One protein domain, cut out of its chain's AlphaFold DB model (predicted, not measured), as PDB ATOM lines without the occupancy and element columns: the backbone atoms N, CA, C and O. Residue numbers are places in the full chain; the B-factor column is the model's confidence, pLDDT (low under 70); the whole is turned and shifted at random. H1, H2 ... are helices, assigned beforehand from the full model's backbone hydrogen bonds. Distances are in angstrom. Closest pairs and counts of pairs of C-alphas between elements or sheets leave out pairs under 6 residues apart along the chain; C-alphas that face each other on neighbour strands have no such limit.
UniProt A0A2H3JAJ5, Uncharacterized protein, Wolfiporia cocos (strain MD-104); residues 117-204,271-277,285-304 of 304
ATOM      1  N   SER A 117      -5.356  44.028 -14.516       76.69
ATOM      2  CA  SER A 117      -5.589  42.851 -15.346       76.69
ATOM      3  C   SER A 117      -4.298  42.508 -16.089       76.69
ATOM      4  O   SER A 117      -3.560  43.406 -16.488       76.69
ATOM      5  N   GLN A 118      -4.059  41.228 -16.378       74.31
ATOM      6  CA  GLN A 118      -2.998  40.833 -17.311       74.31
ATOM      7  C   GLN A 118      -3.117  41.601 -18.643       74.31
ATOM      8  O   GLN A 118      -2.115  41.952 -19.253       74.31
ATOM      9  N   LEU A 119      -4.348  41.926 -19.055       76.94
ATOM     10  CA  LEU A 119      -4.632  42.752 -20.228       76.94
ATOM     11  C   LEU A 119      -4.190  44.215 -20.029       76.94
ATOM     12  O   LEU A 119      -3.632  44.796 -20.954       76.94
ATOM     13  N   ASP A 120      -4.368  44.788 -18.835       79.19
ATOM     14  CA  ASP A 120      -3.920  46.151 -18.513       79.19
ATOM     15  C   ASP A 120      -2.383  46.229 -18.518       79.19
ATOM     16  O   ASP A 120      -1.820  47.112 -19.160       79.19
ATOM     17  N   LEU A 121      -1.708  45.244 -17.908       78.00
ATOM     18  CA  LEU A 121      -0.242  45.114 -17.935       78.00
ATOM     19  C   LEU A 121       0.286  44.958 -19.371       78.00
ATOM     20  O   LEU A 121       1.223  45.645 -19.767       78.00
ATOM     21  N   MET A 122      -0.347  44.109 -20.190       74.56
ATOM     22  CA  MET A 122       0.025  43.956 -21.602       74.56
ATOM     23  C   MET A 122      -0.241  45.219 -22.433       74.56
ATOM     24  O   MET A 122       0.484  45.466 -23.396       74.56
ATOM     25  N   MET A 123      -1.258  46.022 -22.100       79.44
ATOM     26  CA  MET A 123      -1.470  47.317 -22.750       79.44
ATOM     27  C   MET A 123      -0.386  48.321 -22.360       79.44
ATOM     28  O   MET A 123       0.139  48.978 -23.255       79.44
ATOM     29  N   GLU A 124      -0.006  48.393 -21.083       79.25
ATOM     30  CA  GLU A 124       1.045  49.298 -20.605       79.25
ATOM     31  C   GLU A 124       2.427  48.949 -21.186       79.25
ATOM     32  O   GLU A 124       3.130  49.831 -21.687       79.25
ATOM     33  N   LEU A 125       2.787  47.661 -21.216       75.88
ATOM     34  CA  LEU A 125       3.998  47.183 -21.895       75.88
ATOM     35  C   LEU A 125       3.975  47.536 -23.389       75.88
ATOM     36  O   LEU A 125       4.968  48.008 -23.938       75.88
ATOM     37  N   LYS A 126       2.825  47.373 -24.055       74.81
ATOM     38  CA  LYS A 126       2.679  47.674 -25.486       74.81
ATOM     39  C   LYS A 126       2.697  49.171 -25.807       74.81
ATOM     40  O   LYS A 126       3.069  49.520 -26.925       74.81
ATOM     41  N   THR A 127       2.296  50.050 -24.886       71.12
ATOM     42  CA  THR A 127       2.502  51.497 -25.044       71.12
ATOM     43  C   THR A 127       3.967  51.856 -24.833       71.12
ATOM     44  O   THR A 127       4.565  52.421 -25.741       71.12
ATOM     45  N   ARG A 128       4.602  51.394 -23.747       64.38
ATOM     46  CA  ARG A 128       6.018  51.691 -23.463       64.38
ATOM     47  C   ARG A 128       6.965  51.190 -24.560       64.38
ATOM     48  O   ARG A 128       7.875  51.909 -24.957       64.38
ATOM     49  N   ALA A 129       6.714  50.002 -25.113       63.50
ATOM     50  CA  ALA A 129       7.482  49.464 -26.239       63.50
ATOM     51  C   ALA A 129       7.312  50.276 -27.538       63.50
ATOM     52  O   ALA A 129       8.211  50.281 -28.376       63.50
ATOM     53  N   LYS A 130       6.181  50.975 -27.724       67.19
ATOM     54  CA  LYS A 130       6.034  51.944 -28.818       67.19
ATOM     55  C   LYS A 130       6.810  53.213 -28.522       67.19
ATOM     56  O   LYS A 130       7.598  53.611 -29.366       67.19
ATOM     57  N   ASP A 131       6.650  53.784 -27.332       64.38
ATOM     58  CA  ASP A 131       7.318  55.027 -26.935       64.38
ATOM     59  C   ASP A 131       8.855  54.895 -27.039       64.38
ATOM     60  O   ASP A 131       9.530  55.785 -27.550       64.38
ATOM     61  N   ALA A 132       9.409  53.742 -26.641       59.84
ATOM     62  CA  ALA A 132      10.840  53.422 -26.727       59.84
ATOM     63  C   ALA A 132      11.345  53.077 -28.149       59.84
ATOM     64  O   ALA A 132      12.551  53.099 -28.412       59.84
ATOM     65  N   ASN A 133      10.434  52.759 -29.075       61.62
ATOM     66  CA  ASN A 133      10.738  52.583 -30.497       61.62
ATOM     67  C   ASN A 133      10.608  53.921 -31.257       61.62
ATOM     68  O   ASN A 133      11.434  54.246 -32.104       61.62
ATOM     69  N   GLU A 134       9.621  54.746 -30.894       61.03
ATOM     70  CA  GLU A 134       9.446  56.122 -31.375       61.03
ATOM     71  C   GLU A 134      10.592  57.039 -30.912       61.03
ATOM     72  O   GLU A 134      11.009  57.923 -31.661       61.03
ATOM     73  N   SER A 135      11.174  56.785 -29.733       64.31
ATOM     74  CA  SER A 135      12.390  57.461 -29.259       64.31
ATOM     75  C   SER A 135      13.685  56.980 -29.927       64.31
ATOM     76  O   SER A 135      14.738  57.545 -29.652       64.31
ATOM     77  N   GLY A 136      13.646  55.948 -30.780       73.50
ATOM     78  CA  GLY A 136      14.813  55.408 -31.493       73.50
ATOM     79  C   GLY A 136      15.807  54.605 -30.640       73.50
ATOM     80  O   GLY A 136      16.736  54.010 -31.192       73.50
ATOM     81  N   VAL A 137      15.612  54.539 -29.319       76.38
ATOM     82  CA  VAL A 137      16.538  53.885 -28.379       76.38
ATOM     83  C   VAL A 137      16.636  52.381 -28.639       76.38
ATOM     84  O   VAL A 137      17.745  51.871 -28.771       76.38
ATOM     85  N   ILE A 138      15.499  51.682 -28.781       78.56
ATOM     86  CA  ILE A 138      15.484  50.230 -29.055       78.56
ATOM     87  C   ILE A 138      16.249  49.922 -30.346       78.56
ATOM     88  O   ILE A 138      17.167  49.109 -30.336       78.56
ATOM     89  N   ARG A 139      15.937  50.641 -31.428       80.81
ATOM     90  CA  ARG A 139      16.586  50.464 -32.730       80.81
ATOM     91  C   ARG A 139      18.104  50.682 -32.666       80.81
ATOM     92  O   ARG A 139      18.855  49.923 -33.265       80.81
ATOM     93  N   THR A 140      18.561  51.679 -31.908       84.25
ATOM     94  CA  THR A 140      20.000  51.949 -31.732       84.25
ATOM     95  C   THR A 140      20.695  50.826 -30.948       84.25
ATOM     96  O   THR A 140      21.852  50.504 -31.210       84.25
ATOM     97  N   ILE A 141      20.001  50.182 -30.003       82.88
ATOM     98  CA  ILE A 141      20.518  49.001 -29.293       82.88
ATOM     99  C   ILE A 141      20.568  47.786 -30.237       82.88
ATOM    100  O   ILE A 141      21.590  47.106 -30.277       82.88
ATOM    101  N   GLU A 142      19.520  47.544 -31.030       83.12
ATOM    102  CA  GLU A 142      19.469  46.466 -32.035       83.12
ATOM    103  C   GLU A 142      20.597  46.590 -33.075       83.12
ATOM    104  O   GLU A 142      21.308  45.620 -33.339       83.12
ATOM    105  N   GLU A 143      20.820  47.792 -33.617       84.62
ATOM    106  CA  GLU A 143      21.913  48.078 -34.559       84.62
ATOM    107  C   GLU A 143      23.299  47.876 -33.908       84.62
ATOM    108  O   GLU A 143      24.215  47.357 -34.548       84.62
ATOM    109  N   GLY A 144      23.442  48.180 -32.612       85.25
ATOM    110  CA  GLY A 144      24.670  47.924 -31.848       85.25
ATOM    111  C   GLY A 144      24.938  46.439 -31.580       85.25
ATOM    112  O   GLY A 144      26.087  46.002 -31.630       85.25
ATOM    113  N   ILE A 145      23.891  45.641 -31.343       85.06
ATOM    114  CA  ILE A 145      23.998  44.177 -31.221       85.06
ATOM    115  C   ILE A 145      24.416  43.571 -32.567       85.06
ATOM    116  O   ILE A 145      25.369  42.795 -32.612       85.06
ATOM    117  N   ALA A 146      23.788  43.984 -33.672       85.44
ATOM    118  CA  ALA A 146      24.151  43.521 -35.013       85.44
ATOM    119  C   ALA A 146      25.614  43.856 -35.378       85.44
ATOM    120  O   ALA A 146      26.310  43.040 -35.986       85.44
ATOM    121  N   LEU A 147      26.119  45.021 -34.954       85.94
ATOM    122  CA  LEU A 147      27.535  45.381 -35.078       85.94
ATOM    123  C   LEU A 147      28.459  44.476 -34.250       85.94
ATOM    124  O   LEU A 147      29.500  44.051 -34.754       85.94
ATOM    125  N   GLN A 148      28.090  44.131 -33.010       84.38
ATOM    126  CA  GLN A 148      28.853  43.170 -32.204       84.38
ATOM    127  C   GLN A 148      28.877  41.776 -32.854       84.38
ATOM    128  O   GLN A 148      29.942  41.165 -32.948       84.38
ATOM    129  N   GLU A 149      27.745  41.293 -33.372       85.81
ATOM    130  CA  GLU A 149      27.663  40.027 -34.115       85.81
ATOM    131  C   GLU A 149      28.536  40.042 -35.383       85.81
ATOM    132  O   GLU A 149      29.218  39.054 -35.686       85.81
ATOM    133  N   MET A 150      28.588  41.173 -36.098       84.81
ATOM    134  CA  MET A 150      29.459  41.366 -37.261       84.81
ATOM    135  C   MET A 150      30.949  41.370 -36.874       84.81
ATOM    136  O   MET A 150      31.743  40.687 -37.527       84.81
ATOM    137  N   CYS A 151      31.326  42.055 -35.786       82.94
ATOM    138  CA  CYS A 151      32.674  42.013 -35.200       82.94
ATOM    139  C   CYS A 151      33.100  40.577 -34.854       82.94
ATOM    140  O   CYS A 151      34.176  40.132 -35.257       82.94
ATOM    141  N   ILE A 152      32.248  39.832 -34.141       83.69
ATOM    142  CA  ILE A 152      32.510  38.441 -33.734       83.69
ATOM    143  C   ILE A 152      32.656  37.534 -34.963       83.69
ATOM    144  O   ILE A 152      33.583  36.724 -35.031       83.69
ATOM    145  N   SER A 153      31.787  37.703 -35.963       84.81
ATOM    146  CA  SER A 153      31.843  36.952 -37.222       84.81
ATOM    147  C   SER A 153      33.142  37.212 -37.994       84.81
ATOM    148  O   SER A 153      33.745  36.272 -38.514       84.81
ATOM    149  N   LEU A 154      33.611  38.464 -38.027       83.19
ATOM    150  CA  LEU A 154      34.874  38.846 -38.666       83.19
ATOM    151  C   LEU A 154      36.101  38.324 -37.920       83.19
ATOM    152  O   LEU A 154      37.007  37.778 -38.548       83.19
ATOM    153  N   LEU A 155      36.117  38.427 -36.590       81.25
ATOM    154  CA  LEU A 155      37.163  37.833 -35.755       81.25
ATOM    155  C   LEU A 155      37.239  36.312 -35.951       81.25
ATOM    156  O   LEU A 155      38.331  35.758 -36.066       81.25
ATOM    157  N   HIS A 156      36.094  35.630 -36.044       81.31
ATOM    158  CA  HIS A 156      36.056  34.198 -36.334       81.31
ATOM    159  C   HIS A 156      36.580  33.877 -37.743       81.31
ATOM    160  O   HIS A 156      37.341  32.925 -37.907       81.31
ATOM    161  N   GLU A 157      36.230  34.670 -38.757       80.50
ATOM    162  CA  GLU A 157      36.716  34.491 -40.131       80.50
ATOM    163  C   GLU A 157      38.236  34.695 -40.246       80.50
ATOM    164  O   GLU A 157      38.927  33.851 -40.818       80.50
ATOM    165  N   ILE A 158      38.777  35.739 -39.613       78.94
ATOM    166  CA  ILE A 158      40.223  36.013 -39.552       78.94
ATOM    167  C   ILE A 158      40.974  34.904 -38.809       78.94
ATOM    168  O   ILE A 158      42.051  34.494 -39.243       78.94
ATOM    169  N   ASN A 159      40.408  34.376 -37.722       76.50
ATOM    170  CA  ASN A 159      41.016  33.283 -36.960       76.50
ATOM    171  C   ASN A 159      40.909  31.912 -37.654       76.50
ATOM    172  O   ASN A 159      41.680  31.015 -37.319       76.50
ATOM    173  N   SER A 160      39.983  31.724 -38.605       73.19
ATOM    174  CA  SER A 160      39.722  30.417 -39.238       73.19
ATOM    175  C   SER A 160      40.190  30.275 -40.691       73.19
ATOM    176  O   SER A 160      40.394  29.141 -41.126       73.19
ATOM    177  N   LYS A 161      40.361  31.367 -41.456       64.25
ATOM    178  CA  LYS A 161      40.543  31.295 -42.925       64.25
ATOM    179  C   LYS A 161      41.757  32.014 -43.519       64.25
ATOM    180  O   LYS A 161      41.854  32.082 -44.743       64.25
ATOM    181  N   LEU A 162      42.698  32.536 -42.730       58.31
ATOM    182  CA  LEU A 162      43.821  33.329 -43.265       58.31
ATOM    183  C   LEU A 162      44.917  32.479 -43.961       58.31
ATOM    184  O   LEU A 162      46.069  32.445 -43.539       58.31
ATOM    185  N   VAL A 163      44.545  31.772 -45.036       51.84
ATOM    186  CA  VAL A 163      45.412  30.904 -45.861       51.84
ATOM    187  C   VAL A 163      45.234  31.166 -47.371       51.84
ATOM    188  O   VAL A 163      46.091  30.776 -48.162       51.84
ATOM    189  N   SER A 164      44.173  31.863 -47.805       56.19
ATOM    190  CA  SER A 164      43.964  32.227 -49.216       56.19
ATOM    191  C   SER A 164      44.008  33.745 -49.428       56.19
ATOM    192  O   SER A 164      43.366  34.519 -48.720       56.19
ATOM    193  N   GLY A 165      44.763  34.187 -50.441       56.69
ATOM    194  CA  GLY A 165      44.902  35.612 -50.771       56.69
ATOM    195  C   GLY A 165      43.616  36.269 -51.285       56.69
ATOM    196  O   GLY A 165      43.543  37.490 -51.328       56.69
ATOM    197  N   GLN A 166      42.601  35.477 -51.648       56.84
ATOM    198  CA  GLN A 166      41.304  35.974 -52.110       56.84
ATOM    199  C   GLN A 166      40.357  36.311 -50.942       56.84
ATOM    200  O   GLN A 166      39.441  37.113 -51.112       56.84
ATOM    201  N   ASP A 167      40.600  35.757 -49.747       64.94
ATOM    202  CA  ASP A 167      39.830  36.078 -48.538       64.94
ATOM    203  C   ASP A 167      40.253  37.425 -47.918       64.94
ATOM    204  O   ASP A 167      39.455  38.070 -47.240       64.94
ATOM    205  N   VAL A 168      41.480  37.893 -48.184       69.31
ATOM    206  CA  VAL A 168      42.023  39.144 -47.619       69.31
ATOM    207  C   VAL A 168      41.224  40.368 -48.078       69.31
ATOM    208  O   VAL A 168      40.846  41.192 -47.246       69.31
ATOM    209  N   ASP A 169      40.909  40.469 -49.372       75.44
ATOM    210  CA  ASP A 169      40.113  41.583 -49.910       75.44
ATOM    211  C   ASP A 169      38.677  41.576 -49.355       75.44
ATOM    212  O   ASP A 169      38.140  42.628 -49.008       75.44
ATOM    213  N   ILE A 170      38.080  40.390 -49.183       78.50
ATOM    214  CA  ILE A 170      36.727  40.216 -48.626       78.50
ATOM    215  C   ILE A 170      36.684  40.653 -47.154       78.50
ATOM    216  O   ILE A 170      35.763  41.362 -46.742       78.50
ATOM    217  N   VAL A 171      37.693  40.274 -46.364       76.25
ATOM    218  CA  VAL A 171      37.835  40.707 -44.965       76.25
ATOM    219  C   VAL A 171      38.041  42.224 -44.880       76.25
ATOM    220  O   VAL A 171      37.419  42.871 -44.039       76.25
ATOM    221  N   GLN A 172      38.844  42.822 -45.770       79.69
ATOM    222  CA  GLN A 172      39.040  44.279 -45.817       79.69
ATOM    223  C   GLN A 172      37.762  45.035 -46.219       79.69
ATOM    224  O   GLN A 172      37.464  46.077 -45.637       79.69
ATOM    225  N   ASP A 173      36.968  44.516 -47.159       82.44
ATOM    226  CA  ASP A 173      35.679  45.117 -47.526       82.44
ATOM    227  C   ASP A 173      34.646  45.025 -46.401       82.44
ATOM    228  O   ASP A 173      33.971  46.014 -46.106       82.44
ATOM    229  N   ARG A 174      34.561  43.887 -45.706       80.69
ATOM    230  CA  ARG A 174      33.701  43.758 -44.519       80.69
ATOM    231  C   ARG A 174      34.165  44.652 -43.369       80.69
ATOM    232  O   ARG A 174      33.330  45.256 -42.704       80.69
ATOM    233  N   LYS A 175      35.476  44.808 -43.170       81.38
ATOM    234  CA  LYS A 175      36.045  45.767 -42.214       81.38
ATOM    235  C   LYS A 175      35.675  47.213 -42.577       81.38
ATOM    236  O   LYS A 175      35.318  47.980 -41.689       81.38
ATOM    237  N   ARG A 176      35.697  47.589 -43.864       84.12
ATOM    238  CA  ARG A 176      35.203  48.900 -44.335       84.12
ATOM    239  C   ARG A 176      33.710  49.093 -44.061       84.12
ATOM    240  O   ARG A 176      33.324  50.162 -43.603       84.12
ATOM    241  N   GLN A 177      32.883  48.076 -44.305       84.69
ATOM    242  CA  GLN A 177      31.446  48.117 -43.993       84.69
ATOM    243  C   GLN A 177      31.197  48.284 -42.489       84.69
ATOM    244  O   GLN A 177      30.356  49.089 -42.097       84.69
ATOM    245  N   LEU A 178      31.968  47.583 -41.652       85.06
ATOM    246  CA  LEU A 178      31.888  47.704 -40.199       85.06
ATOM    247  C   LEU A 178      32.250  49.114 -39.716       85.06
ATOM    248  O   LEU A 178      31.548  49.649 -38.870       85.06
ATOM    249  N   TRP A 179      33.282  49.743 -40.290       83.69
ATOM    250  CA  TRP A 179      33.630  51.140 -40.000       83.69
ATOM    251  C   TRP A 179      32.496  52.120 -40.323       83.69
ATOM    252  O   TRP A 179      32.184  52.968 -39.495       83.69
ATOM    253  N   VAL A 180      31.858  51.988 -41.493       86.31
ATOM    254  CA  VAL A 180      30.735  52.861 -41.889       86.31
ATOM    255  C   VAL A 180      29.549  52.685 -40.941       86.31
ATOM    256  O   VAL A 180      29.030  53.668 -40.423       86.31
ATOM    257  N   HIS A 181      29.155  51.444 -40.655       83.62
ATOM    258  CA  HIS A 181      28.046  51.187 -39.734       83.62
ATOM    259  C   HIS A 181      28.369  51.572 -38.284       83.62
ATOM    260  O   HIS A 181      27.463  51.964 -37.557       83.62
ATOM    261  N   LEU A 182      29.635  51.513 -37.860       85.38
ATOM    262  CA  LEU A 182      30.059  51.993 -36.545       85.38
ATOM    263  C   LEU A 182      29.943  53.520 -36.432       85.38
ATOM    264  O   LEU A 182      29.443  53.995 -35.421       85.38
ATOM    265  N   GLU A 183      30.344  54.277 -37.459       85.25
ATOM    266  CA  GLU A 183      30.196  55.743 -37.500       85.25
ATOM    267  C   GLU A 183      28.710  56.157 -37.519       85.25
ATOM    268  O   GLU A 183      28.291  57.055 -36.783       85.25
ATOM    269  N   GLU A 184      27.878  55.448 -38.294       85.50
ATOM    270  CA  GLU A 184      26.417  55.607 -38.282       85.50
ATOM    271  C   GLU A 184      25.823  55.306 -36.893       85.50
ATOM    272  O   GLU A 184      25.000  56.074 -36.385       85.50
ATOM    273  N   TRP A 185      26.256  54.215 -36.256       88.44
ATOM    274  CA  TRP A 185      25.787  53.808 -34.935       88.44
ATOM    275  C   TRP A 185      26.255  54.745 -33.821       88.44
ATOM    276  O   TRP A 185      25.460  55.067 -32.947       88.44
ATOM    277  N   GLU A 186      27.492  55.241 -33.850       85.25
ATOM    278  CA  GLU A 186      28.014  56.195 -32.863       85.25
ATOM    279  C   GLU A 186      27.229  57.517 -32.906       85.25
ATOM    280  O   GLU A 186      26.874  58.075 -31.862       85.25
ATOM    281  N   ALA A 187      26.846  57.978 -34.102       84.94
ATOM    282  CA  ALA A 187      25.966  59.134 -34.265       84.94
ATOM    283  C   ALA A 187      24.551  58.890 -33.695       84.94
ATOM    284  O   ALA A 187      23.951  59.797 -33.107       84.94
ATOM    285  N   LEU A 188      24.008  57.675 -33.834       82.81
ATOM    286  CA  LEU A 188      22.704  57.292 -33.278       82.81
ATOM    287  C   LEU A 188      22.763  57.080 -31.756       82.81
ATOM    288  O   LEU A 188      21.879  57.550 -31.040       82.81
ATOM    289  N   HIS A 189      23.829  56.462 -31.249       83.06
ATOM    290  CA  HIS A 189      24.114  56.277 -29.825       83.06
ATOM    291  C   HIS A 189      24.227  57.629 -29.122       83.06
ATOM    292  O   HIS A 189      23.478  57.888 -28.180       83.06
ATOM    293  N   THR A 190      25.031  58.546 -29.668       84.06
ATOM    294  CA  THR A 190      25.149  59.926 -29.175       84.06
ATOM    295  C   THR A 190      23.794  60.639 -29.147       84.06
ATOM    296  O   THR A 190      23.475  61.353 -28.198       84.06
ATOM    297  N   ARG A 191      22.957  60.433 -30.170       80.88
ATOM    298  CA  ARG A 191      21.654  61.096 -30.294       80.88
ATOM    299  C   ARG A 191      20.575  60.545 -29.357       80.88
ATOM    300  O   ARG A 191      19.725  61.319 -28.921       80.88
ATOM    301  N   PHE A 192      20.553  59.236 -29.114       79.38
ATOM    302  CA  PHE A 192      19.428  58.562 -28.453       79.38
ATOM    303  C   PHE A 192      19.792  57.916 -27.114       79.38
ATOM    304  O   PHE A 192      18.971  57.926 -26.202       79.38
ATOM    305  N   ILE A 193      21.004  57.379 -26.968       80.62
ATOM    306  CA  ILE A 193      21.450  56.688 -25.750       80.62
ATOM    307  C   ILE A 193      22.185  57.664 -24.825       80.62
ATOM    308  O   ILE A 193      21.839  57.743 -23.648       80.62
ATOM    309  N   THR A 194      23.127  58.465 -25.334       81.00
ATOM    310  CA  THR A 194      23.883  59.426 -24.506       81.00
ATOM    311  C   THR A 194      22.978  60.471 -23.857       81.00
ATOM    312  O   THR A 194      23.130  60.732 -22.671       81.00
ATOM    313  N   VAL A 195      21.948  60.967 -24.554       78.50
ATOM    314  CA  VAL A 195      20.949  61.890 -23.974       78.50
ATOM    315  C   VAL A 195      20.217  61.274 -22.768       78.50
ATOM    316  O   VAL A 195      19.936  61.963 -21.788       78.50
ATOM    317  N   VAL A 196      19.937  59.964 -22.798       73.31
ATOM    318  CA  VAL A 196      19.333  59.246 -21.661       73.31
ATOM    319  C   VAL A 196      20.349  59.041 -20.531       73.31
ATOM    320  O   VAL A 196      19.991  59.178 -19.362       73.31
ATOM    321  N   VAL A 197      21.618  58.760 -20.858       74.88
ATOM    322  CA  VAL A 197      22.713  58.659 -19.876       74.88
ATOM    323  C   VAL A 197      22.937  59.988 -19.155       74.88
ATOM    324  O   VAL A 197      23.021  60.004 -17.931       74.88
ATOM    325  N   GLU A 198      22.994  61.099 -19.887       77.81
ATOM    326  CA  GLU A 198      23.174  62.443 -19.334       77.81
ATOM    327  C   GLU A 198      21.988  62.836 -18.446       77.81
ATOM    328  O   GLU A 198      22.196  63.214 -17.294       77.81
ATOM    329  N   SER A 199      20.749  62.612 -18.905       71.94
ATOM    330  CA  SER A 199      19.544  62.817 -18.087       71.94
ATOM    331  C   SER A 199      19.559  61.991 -16.792       71.94
ATOM    332  O   SER A 199      19.102  62.475 -15.761       71.94
ATOM    333  N   ALA A 200      20.089  60.761 -16.827       65.81
ATOM    334  CA  ALA A 200      20.211  59.881 -15.662       65.81
ATOM    335  C   ALA A 200      21.383  60.231 -14.722       65.81
ATOM    336  O   ALA A 200      21.435  59.759 -13.583       65.81
ATOM    337  N   LEU A 201      22.343  61.032 -15.193       67.81
ATOM    338  CA  LEU A 201      23.446  61.567 -14.392       67.81
ATOM    339  C   LEU A 201      23.078  62.912 -13.755       67.81
ATOM    340  O   LEU A 201      23.468  63.169 -12.618       67.81
ATOM    341  N   GLU A 202      22.309  63.753 -14.446       66.94
ATOM    342  CA  GLU A 202      21.918  65.082 -13.963       66.94
ATOM    343  C   GLU A 202      20.894  65.003 -12.813       66.94
ATOM    344  O   GLU A 202      21.040  65.692 -11.804       66.94
ATOM    345  N   THR A 203      19.959  64.049 -12.857       56.84
ATOM    346  CA  THR A 203      19.077  63.692 -11.723       56.84
ATOM    347  C   THR A 203      19.827  63.222 -10.473       56.84
ATOM    348  O   THR A 203      19.285  63.293  -9.371       56.84
ATOM    349  N   ARG A 204      21.073  62.749 -10.615       53.69
ATOM    350  CA  ARG A 204      21.957  62.370  -9.499       53.69
ATOM    351  C   ARG A 204      22.731  63.567  -8.927       53.69
ATOM    352  O   ARG A 204      23.311  63.446  -7.851       53.69
ATOM    353  N   ALA A 271      47.780  41.941 -35.618       70.88
ATOM    354  CA  ALA A 271      47.461  43.357 -35.778       70.88
ATOM    355  C   ALA A 271      45.978  43.577 -36.134       70.88
ATOM    356  O   ALA A 271      45.321  44.403 -35.505       70.88
ATOM    357  N   ALA A 272      45.426  42.803 -37.075       63.47
ATOM    358  CA  ALA A 272      44.011  42.883 -37.448       63.47
ATOM    359  C   ALA A 272      43.068  42.477 -36.298       63.47
ATOM    360  O   ALA A 272      42.025  43.101 -36.109       63.47
ATOM    361  N   VAL A 273      43.440  41.469 -35.501       64.94
ATOM    362  CA  VAL A 273      42.696  41.063 -34.297       64.94
ATOM    363  C   VAL A 273      42.773  42.138 -33.212       64.94
ATOM    364  O   VAL A 273      41.742  42.459 -32.630       64.94
ATOM    365  N   ALA A 274      43.941  42.739 -32.970       70.12
ATOM    366  CA  ALA A 274      44.088  43.833 -32.007       70.12
ATOM    367  C   ALA A 274      43.294  45.086 -32.422       70.12
ATOM    368  O   ALA A 274      42.674  45.736 -31.584       70.12
ATOM    369  N   GLU A 275      43.258  45.397 -33.719       71.31
ATOM    370  CA  GLU A 275      42.437  46.480 -34.265       71.31
ATOM    371  C   GLU A 275      40.939  46.178 -34.098       71.31
ATOM    372  O   GLU A 275      40.194  47.034 -33.627       71.31
ATOM    373  N   LEU A 276      40.494  44.944 -34.364       64.44
ATOM    374  CA  LEU A 276      39.104  44.531 -34.127       64.44
ATOM    375  C   LEU A 276      38.723  44.496 -32.636       64.44
ATOM    376  O   LEU A 276      37.586  44.797 -32.288       64.44
ATOM    377  N   GLN A 277      39.664  44.182 -31.745       66.25
ATOM    378  CA  GLN A 277      39.474  44.256 -30.291       66.25
ATOM    379  C   GLN A 277      39.445  45.697 -29.757       66.25
ATOM    380  O   GLN A 277      38.987  45.916 -28.637       66.25
ATOM    381  N   SER A 285      24.093  47.081 -21.469       65.56
ATOM    382  CA  SER A 285      24.521  45.935 -20.656       65.56
ATOM    383  C   SER A 285      25.945  46.040 -20.089       65.56
ATOM    384  O   SER A 285      26.252  45.322 -19.139       65.56
ATOM    385  N   SER A 286      26.807  46.914 -20.623       62.59
ATOM    386  CA  SER A 286      28.156  47.171 -20.094       62.59
ATOM    387  C   SER A 286      28.243  48.407 -19.189       62.59
ATOM    388  O   SER A 286      29.335  48.755 -18.736       62.59
ATOM    389  N   TYR A 287      27.127  49.087 -18.907       71.75
ATOM    390  CA  TYR A 287      27.104  50.228 -17.989       71.75
ATOM    391  C   TYR A 287      27.117  49.778 -16.521       71.75
ATOM    392  O   TYR A 287      26.737  48.661 -16.171       71.75
ATOM    393  N   ASN A 288      27.571  50.666 -15.635       67.38
ATOM    394  CA  ASN A 288      27.625  50.392 -14.200       67.38
ATOM    395  C   ASN A 288      26.220  50.070 -13.646       67.38
ATOM    396  O   ASN A 288      25.259  50.760 -13.994       67.38
ATOM    397  N   LEU A 289      26.101  49.086 -12.740       62.44
ATOM    398  CA  LEU A 289      24.812  48.697 -12.144       62.44
ATOM    399  C   LEU A 289      24.025  49.890 -11.573       62.44
ATOM    400  O   LEU A 289      22.806  49.919 -11.707       62.44
ATOM    401  N   SER A 290      24.699  50.894 -11.002       58.06
ATOM    402  CA  SER A 290      24.046  52.095 -10.460       58.06
ATOM    403  C   SER A 290      23.355  52.967 -11.517       58.06
ATOM    404  O   SER A 290      22.439  53.713 -11.174       58.06
ATOM    405  N   LEU A 291      23.778  52.894 -12.787       60.84
ATOM    406  CA  LEU A 291      23.098  53.548 -13.912       60.84
ATOM    407  C   LEU A 291      21.919  52.707 -14.404       60.84
ATOM    408  O   LEU A 291      20.855  53.255 -14.666       60.84
ATOM    409  N   LEU A 292      22.075  51.381 -14.457       58.81
ATOM    410  CA  LEU A 292      21.013  50.452 -14.866       58.81
ATOM    411  C   LEU A 292      19.808  50.461 -13.911       58.81
ATOM    412  O   LEU A 292      18.673  50.299 -14.351       58.81
ATOM    413  N   THR A 293      20.032  50.719 -12.619       57.94
ATOM    414  CA  THR A 293      18.963  50.903 -11.623       57.94
ATOM    415  C   THR A 293      18.302  52.287 -11.653       57.94
ATOM    416  O   THR A 293      17.332  52.503 -10.927       57.94
ATOM    417  N   HIS A 294      18.802  53.247 -12.442       59.59
ATOM    418  CA  HIS A 294      18.195  54.580 -12.530       59.59
ATOM    419  C   HIS A 294      16.803  54.491 -13.185       59.59
ATOM    420  O   HIS A 294      16.674  53.795 -14.193       59.59
ATOM    421  N   PRO A 295      15.758  55.198 -12.703       59.69
ATOM    422  CA  PRO A 295      14.401  55.103 -13.251       59.69
ATOM    423  C   PRO A 295      14.298  55.323 -14.766       59.69
ATOM    424  O   PRO A 295      13.415  54.741 -15.390       59.69
ATOM    425  N   ASP A 296      15.178  56.119 -15.376       59.78
ATOM    426  CA  ASP A 296      15.176  56.333 -16.831       59.78
ATOM    427  C   ASP A 296      15.808  55.184 -17.632       59.78
ATOM    428  O   ASP A 296      15.338  54.891 -18.729       59.78
ATOM    429  N   PHE A 297      16.774  54.457 -17.059       58.44
ATOM    430  CA  PHE A 297      17.274  53.200 -17.629       58.44
ATOM    431  C   PHE A 297      16.338  52.028 -17.335       58.44
ATOM    432  O   PHE A 297      16.050  51.238 -18.229       58.44
ATOM    433  N   ALA A 298      15.773  51.950 -16.130       57.94
ATOM    434  CA  ALA A 298      14.786  50.935 -15.770       57.94
ATOM    435  C   ALA A 298      13.543  50.991 -16.682       57.94
ATOM    436  O   ALA A 298      13.049  49.951 -17.111       57.94
ATOM    437  N   LYS A 299      13.090  52.191 -17.090       60.34
ATOM    438  CA  LYS A 299      12.039  52.365 -18.118       60.34
ATOM    439  C   LYS A 299      12.361  51.690 -19.461       60.34
ATOM    440  O   LYS A 299      11.423  51.370 -20.185       60.34
ATOM    441  N   ILE A 300      13.642  51.506 -19.789       54.94
ATOM    442  CA  ILE A 300      14.130  50.864 -21.021       54.94
ATOM    443  C   ILE A 300      14.412  49.368 -20.787       54.94
ATOM    444  O   ILE A 300      14.158  48.556 -21.670       54.94
ATOM    445  N   CYS A 301      14.904  48.991 -19.601       43.78
ATOM    446  CA  CYS A 301      15.342  47.627 -19.288       43.78
ATOM    447  C   CYS A 301      14.254  46.691 -18.720       43.78
ATOM    448  O   CYS A 301      14.460  45.481 -18.735       43.78
ATOM    449  N   SER A 302      13.114  47.191 -18.226       43.47
ATOM    450  CA  SER A 302      12.027  46.352 -17.673       43.47
ATOM    451  C   SER A 302      11.192  45.641 -18.756       43.47
ATOM    452  O   SER A 302      10.030  45.980 -18.981       43.47
ATOM    453  N   VAL A 303      11.804  44.662 -19.430       43.81
ATOM    454  CA  VAL A 303      11.191  43.801 -20.467       43.81
ATOM    455  C   VAL A 303      10.880  42.377 -19.948       43.81
ATOM    456  O   VAL A 303      10.294  41.580 -20.680       43.81
ATOM    457  N   GLU A 304      11.204  42.071 -18.686       33.09
ATOM    458  CA  GLU A 304      10.842  40.818 -17.985       33.09
ATOM    459  C   GLU A 304       9.563  40.951 -17.135       33.09
ATOM    460  O   GLU A 304       9.442  41.956 -16.396       33.09
TER     461      GLU A 304
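What this domain is: This is residues 117 to 204, 271 to 277 and 285 to 304 of the 304 residues of an uncharacterized protein of Wolfiporia cocos (strain MD-104) (UniProt A0A2H3JAJ5). A long helical hairpin, H2 and H3, makes most of the length; H1 leads off at a corner from its open end, where the short H5 and H6 sit by the last part of H3, while the short H4 packs on H2 nearer the hairpin's turn. Residues 117 to 124 stick out. The 115 printed residues, with six named helices H1 to H6 and no named strand, are all helix by class and loose, radius of gyration of the C-alphas 18.7 A, spanning 61 by 34 by 23 A.

Where its parts are: H1, residues 118 to 134, begins with C-alpha 118 at (-2.998, 40.833, -17.311) and is 24.2 A long. H2, residues 137 to 161, is 36.0 A long. H3, residues 165 to 202, is 52.5 A long, with a kink of 39 degrees near residue 189. H4 is residues 271 to 277, H5 residues 289 to 292, and H6 residues 295 to 301, ending with C-alpha 301 at (15.342, 47.627, -19.288).

How they stand to each other: H2 and H3 form a hairpin and touch at a shallow tilt of 29 degrees, opposite ways; their closest C-alphas, Val 137 and Phe 192, are 5.5 A apart. H1 is close to H2 but not clearly touching, Ala 132 to Ile 138 being the closest C-alphas at 6.1 A. H4 touches residues 151 to 158 of H2, closest C-alphas Leu 155 and Val 273, 6.6 A. H6 touches residues 196 to 200 of H3, closest C-alphas Ala 200 and Asp 296, 6.3 A. H5 and H6 only just touch, only at the corner, with 3 pairs of C-alphas within 8 A, the closest Leu 292 and Ala 298 at 6.3 A. Every O i to N i+4 pair is within hydrogen-bond range in H2 and H4, against 12 of 13 in H1, 29 of 34 in H3 and 2 of 3 in H6; H5 is too short for one.

The domain as a whole: The C-alphas farthest apart, Ser 117 and Gly 165, are 62.1 A apart. Cuts leave gaps of 41.3 A from C-alpha 204 to 271 and 17.9 A from C-alpha 277 to 285. Mean pLDDT of the printed part is 72.3; 44 residues are under 70, among them 288 to 304.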